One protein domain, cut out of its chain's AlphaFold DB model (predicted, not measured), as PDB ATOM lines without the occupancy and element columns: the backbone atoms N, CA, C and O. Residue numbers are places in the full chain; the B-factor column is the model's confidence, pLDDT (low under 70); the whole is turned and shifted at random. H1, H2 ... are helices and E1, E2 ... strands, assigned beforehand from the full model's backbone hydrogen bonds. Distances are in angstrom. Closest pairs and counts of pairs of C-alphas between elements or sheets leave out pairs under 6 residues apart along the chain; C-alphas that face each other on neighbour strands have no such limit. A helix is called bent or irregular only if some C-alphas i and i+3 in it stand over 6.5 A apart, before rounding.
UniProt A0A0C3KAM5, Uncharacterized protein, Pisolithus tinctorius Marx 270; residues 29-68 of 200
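Overview. This is residues 29 to 68 of the 200 residues of an uncharacterized protein of Pisolithus tinctorius Marx 270 (UniProt A0A0C3KAM5). One helix, H1, and one long strand, E1, make a two-armed clasp: after H1 the chain turns through a loop and E1 runs back over the helix, near it but not packed on it. The far part of E1 and the tail after it, residues 61 to 68, stick out past the body and make much of the length. The printed part has 40 residues, with one named helix followed by one named strand, and the class is mixed, helices and strands. It is extended, with a radius of gyration of the C-alphas of 15.1 A and spans of 51 by 15 by 12 A.

Along the chain. H1 is residues 29 to 44, 20.9 A from first to last C-alpha, beginning at C-alpha 29 (29.292, 4.985, 9.103) and ending at C-alpha 44 (49.707, 0.294, 9.150). It is neither bent nor irregular, but only just: C-alphas 41 and 44 are 6.0 A apart. E1 is residues 55 to 64, 28.7 A long, and ends at C-alpha 64 (16.465, 4.036, 20.358).

Arrangement. H1 and E1 are near each other, with 8 pairs of C-alphas within 10 A; their closest C-alphas are 8.4 A apart. The N-to-C direction of H1 is (0.98, -0.21, 0.07) and that of E1 is (-0.98, -0.19, -0.02). E1 pairs with no named strand. In H1 every O i to N i+4 pair is within hydrogen-bond range.

Size, cuts and confidence. The two C-alphas farthest apart are those of Gly 50 and Gly 68, at 51.5 A. Residues 61 to 68, of which 61 to 64 belong to E1, stand free; without them the body spans 28 by 16 by 11 A. The link from H1 to E1, 10 residues, is short, and the printed part has no cut. The mean pLDDT of the printed part is 77.0, and residues 63 to 68 are under 70.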
ATOM      1  N   THR A  29      28.554   5.574  10.236       84.00
ATOM      2  CA  THR A  29      29.292   4.985   9.103       84.00
ATOM      3  C   THR A  29      30.311   5.962   8.528       84.00
ATOM      4  O   THR A  29      31.451   5.575   8.280       84.00
ATOM      5  N   PHE A  30      29.942   7.240   8.431       84.88
ATOM      6  CA  PHE A  30      30.854   8.310   8.043       84.88
ATOM      7  C   PHE A  30      32.036   8.426   9.015       84.88
ATOM      8  O   PHE A  30      33.195   8.350   8.608       84.88
ATOM      9  N   THR A  31      31.763   8.540  10.321       85.44
ATOM     10  CA  THR A  31      32.842   8.675  11.316       85.44
ATOM     11  C   THR A  31      33.749   7.446  11.392       85.44
ATOM     12  O   THR A  31      34.935   7.592  11.672       85.44
ATOM     13  N   LEU A  32      33.226   6.247  11.113       86.19
ATOM     14  CA  LEU A  32      34.028   5.026  11.035       86.19
ATOM     15  C   LEU A  32      34.961   5.029   9.821       86.19
ATOM     16  O   LEU A  32      36.094   4.584   9.959       86.19
ATOM     17  N   GLY A  33      34.534   5.571   8.677       86.94
ATOM     18  CA  GLY A  33      35.412   5.755   7.519       86.94
ATOM     19  C   GLY A  33      36.591   6.682   7.827       86.94
ATOM     20  O   GLY A  33      37.734   6.354   7.520       86.94
ATOM     21  N   LEU A  34      36.333   7.798   8.522       87.56
ATOM     22  CA  LEU A  34      37.391   8.710   8.975       87.56
ATOM     23  C   LEU A  34      38.335   8.062   9.990       87.56
ATOM     24  O   LEU A  34      39.542   8.297   9.954       87.56
ATOM     25  N   LEU A  35      37.784   7.256  10.901       88.06
ATOM     26  CA  LEU A  35      38.571   6.518  11.877       88.06
ATOM     27  C   LEU A  35      39.478   5.484  11.204       88.06
ATOM     28  O   LEU A  35      40.640   5.365  11.582       88.06
ATOM     29  N   ASP A  36      38.957   4.731  10.238       86.69
ATOM     30  CA  ASP A  36      39.731   3.701   9.548       86.69
ATOM     31  C   ASP A  36      40.886   4.324   8.756       86.69
ATOM     32  O   ASP A  36      42.018   3.862   8.877       86.69
ATOM     33  N   ASP A  37      40.652   5.445   8.062       86.31
ATOM     34  CA  ASP A  37      41.706   6.180   7.347       86.31
ATOM     35  C   ASP A  37      42.847   6.617   8.285       86.31
ATOM     36  O   ASP A  37      44.023   6.346   8.027       86.31
ATOM     37  N   ILE A  38      42.523   7.233   9.427       85.31
ATOM     38  CA  ILE A  38      43.558   7.700  10.356       85.31
ATOM     39  C   ILE A  38      44.255   6.562  11.102       85.31
ATOM     40  O   ILE A  38      45.466   6.613  11.319       85.31
ATOM     41  N   VAL A  39      43.528   5.506  11.474       84.81
ATOM     42  CA  VAL A  39      44.113   4.312  12.097       84.81
ATOM     43  C   VAL A  39      45.041   3.613  11.108       84.81
ATOM     44  O   VAL A  39      46.152   3.226  11.480       84.81
ATOM     45  N   PHE A  40      44.635   3.500   9.845       82.44
ATOM     46  CA  PHE A  40      45.453   2.942   8.777       82.44
ATOM     47  C   PHE A  40      46.747   3.742   8.594       82.44
ATOM     48  O   PHE A  40      47.834   3.155   8.631       82.44
ATOM     49  N   LYS A  41      46.650   5.074   8.496       79.31
ATOM     50  CA  LYS A  41      47.805   5.979   8.373       79.31
ATOM     51  C   LYS A  41      48.775   5.859   9.554       79.31
ATOM     52  O   LYS A  41      49.989   5.709   9.374       79.31
ATOM     53  N   CYS A  42      48.232   5.871  10.771       78.69
ATOM     54  CA  CYS A  42      49.009   5.851  12.006       78.69
ATOM     55  C   CYS A  42      49.654   4.493  12.303       78.69
ATOM     56  O   CYS A  42      50.805   4.459  12.734       78.69
ATOM     57  N   ILE A  43      48.929   3.385  12.113       77.44
ATOM     58  CA  ILE A  43      49.377   2.049  12.534       77.44
ATOM     59  C   ILE A  43      50.002   1.276  11.378       77.44
ATOM     60  O   ILE A  43      51.080   0.705  11.529       77.44
ATOM     61  N   LYS A  44      49.329   1.216  10.227       74.25
ATOM     62  CA  LYS A  44      49.707   0.294   9.150       74.25
ATOM     63  C   LYS A  44      50.804   0.857   8.255       74.25
ATOM     64  O   LYS A  44      51.685   0.111   7.844       74.25
ATOM     65  N   THR A  45      50.774   2.158   7.982       76.62
ATOM     66  CA  THR A  45      51.800   2.833   7.169       76.62
ATOM     67  C   THR A  45      52.875   3.535   7.996       76.62
ATOM     68  O   THR A  45      53.806   4.087   7.423       76.62
ATOM     69  N   GLY A  46      52.780   3.505   9.330       75.00
ATOM     70  CA  GLY A  46      53.817   4.043  10.213       75.00
ATOM     71  C   GLY A  46      54.003   5.558  10.110       75.00
ATOM     72  O   GLY A  46      55.122   6.037  10.259       75.00
ATOM     73  N   ARG A  47      52.911   6.298   9.878       80.00
ATOM     74  CA  ARG A  47      52.886   7.760   9.725       80.00
ATOM     75  C   ARG A  47      53.673   8.291   8.510       80.00
ATOM     76  O   ARG A  47      54.666   9.005   8.681       80.00
ATOM     77  N   PRO A  48      53.253   7.957   7.276       71.75
ATOM     78  CA  PRO A  48      53.990   8.285   6.056       71.75
ATOM     79  C   PRO A  48      54.176   9.792   5.838       71.75
ATOM     80  O   PRO A  48      55.173  10.190   5.240       71.75
ATOM     81  N   ASN A  49      53.258  10.624   6.341       76.38
ATOM     82  CA  ASN A  49      53.299  12.080   6.184       76.38
ATOM     83  C   ASN A  49      53.658  12.809   7.491       76.38
ATOM     84  O   ASN A  49      53.546  14.032   7.568       76.38
ATOM     85  N   GLY A  50      54.088  12.080   8.527       80.50
ATOM     86  CA  GLY A  50      54.389  12.660   9.835       80.50
ATOM     87  C   GLY A  50      53.139  13.006  10.645       80.50
ATOM     88  O   GLY A  50      53.101  14.036  11.320       80.50
ATOM     89  N   GLU A  51      52.120  12.148  10.582       83.81
ATOM     90  CA  GLU A  51      50.846  12.292  11.277       83.81
ATOM     91  C   GLU A  51      51.070  12.572  12.774       83.81
ATOM     92  O   GLU A  51      51.762  11.845  13.499       83.81
ATOM     93  N   ARG A  52      50.479  13.669  13.243       84.44
ATOM     94  CA  ARG A  52      50.615  14.197  14.603       84.44
ATOM     95  C   ARG A  52      49.589  13.631  15.568       84.44
ATOM     96  O   ARG A  52      49.712  13.844  16.772       84.44
ATOM     97  N   THR A  53      48.591  12.918  15.064       86.69
ATOM     98  CA  THR A  53      47.469  12.458  15.872       86.69
ATOM     99  C   THR A  53      47.911  11.491  16.955       86.69
ATOM    100  O   THR A  53      48.528  10.453  16.711       86.69
ATOM    101  N   ARG A  54      47.578  11.861  18.188       83.50
ATOM    102  CA  ARG A  54      47.893  11.115  19.410       83.50
ATOM    103  C   ARG A  54      46.638  10.667  20.136       83.50
ATOM    104  O   ARG A  54      46.647   9.624  20.788       83.50
ATOM    105  N   ARG A  55      45.549  11.426  20.006       84.19
ATOM    106  CA  ARG A  55      44.301  11.157  20.711       84.19
ATOM    107  C   ARG A  55      43.116  11.218  19.764       84.19
ATOM    108  O   ARG A  55      42.914  12.224  19.094       84.19
ATOM    109  N   ILE A  56      42.314  10.159  19.766       87.19
ATOM    110  CA  ILE A  56      41.031  10.130  19.070       87.19
ATOM    111  C   ILE A  56      39.939   9.845  20.098       87.19
ATOM    112  O   ILE A  56      39.963   8.837  20.805       87.19
ATOM    113  N   GLU A  57      38.980  10.757  20.188       87.00
ATOM    114  CA  GLU A  57      37.773  10.612  20.988       87.00
ATOM    115  C   GLU A  57      36.578  10.432  20.072       87.00
ATOM    116  O   GLU A  57      36.414  11.165  19.104       87.00
ATOM    117  N   ILE A  58      35.717   9.477  20.402       85.06
ATOM    118  CA  ILE A  58      34.526   9.188  19.619       85.06
ATOM    119  C   ILE A  58      33.317   9.234  20.541       85.06
ATOM    120  O   ILE A  58      33.281   8.595  21.595       85.06
ATOM    121  N   ARG A  59      32.315  10.005  20.126       86.44
ATOM    122  CA  ARG A  59      31.021  10.135  20.787       86.44
ATOM    123  C   ARG A  59      29.937   9.733  19.810       86.44
ATOM    124  O   ARG A  59      29.704  10.431  18.832       86.44
ATOM    125  N   MET A  60      29.262   8.625  20.086       81.75
ATOM    126  CA  MET A  60      28.137   8.178  19.270       81.75
ATOM    127  C   MET A  60      26.832   8.379  20.031       81.75
ATOM    128  O   MET A  60      26.711   7.957  21.181       81.75
ATOM    129  N   VAL A  61      25.864   9.016  19.383       77.31
ATOM    130  CA  VAL A  61      24.530   9.304  19.901       77.31
ATOM    131  C   VAL A  61      23.520   8.489  19.105       77.31
ATOM    132  O   VAL A  61      23.352   8.673  17.900       77.31
ATOM    133  N   TYR A  62      22.811   7.596  19.787       72.12
ATOM    134  CA  TYR A  62      21.764   6.788  19.169       72.12
ATOM    135  C   TYR A  62      20.408   7.131  19.775       72.12
ATOM    136  O   TYR A  62      20.252   7.184  21.000       72.12
ATOM    137  N   GLN A  63      19.417   7.333  18.905       62.56
ATOM    138  CA  GLN A  63      18.020   7.357  19.309       62.56
ATOM    139  C   GLN A  63      17.473   5.935  19.203       62.56
ATOM    140  O   GLN A  63      17.343   5.389  18.109       62.56
ATOM    141  N   ILE A  64      17.148   5.329  20.343       57.09
ATOM    142  CA  ILE A  64      16.465   4.036  20.358       57.09
ATOM    143  C   ILE A  64      14.966   4.316  20.342       57.09
ATOM    144  O   ILE A  64      14.385   4.743  21.343       57.09
ATOM    145  N   VAL A  65      14.330   4.082  19.195       48.03
ATOM    146  CA  VAL A  65      12.869   4.062  19.105       48.03
ATOM    147  C   VAL A  65      12.402   2.661  19.490       48.03
ATOM    148  O   VAL A  65      12.592   1.705  18.741       48.03
ATOM    149  N   TRP A  66      11.809   2.531  20.678       39.84
ATOM    150  CA  TRP A  66      11.178   1.288  21.118       39.84
ATOM    151  C   TRP A  66       9.870   1.088  20.352       39.84
ATOM    152  O   TRP A  66       8.808   1.554  20.767       39.84
ATOM    153  N   TRP A  67       9.938   0.397  19.217       33.22
ATOM    154  CA  TRP A  67       8.748  -0.076  18.521       33.22
ATOM    155  C   TRP A  67       8.183  -1.292  19.269       33.22
ATOM    156  O   TRP A  67       8.630  -2.417  19.080       33.22
ATOM    157  N   GLY A  68       7.200  -1.057  20.144       41.38
ATOM    158  CA  GLY A  68       6.235  -2.091  20.535       41.38
ATOM    159  C   GLY A  68       6.614  -3.052  21.668       41.38
ATOM    160  O   GLY A  68       6.360  -4.245  21.539       41.38
TER     161      GLY A  68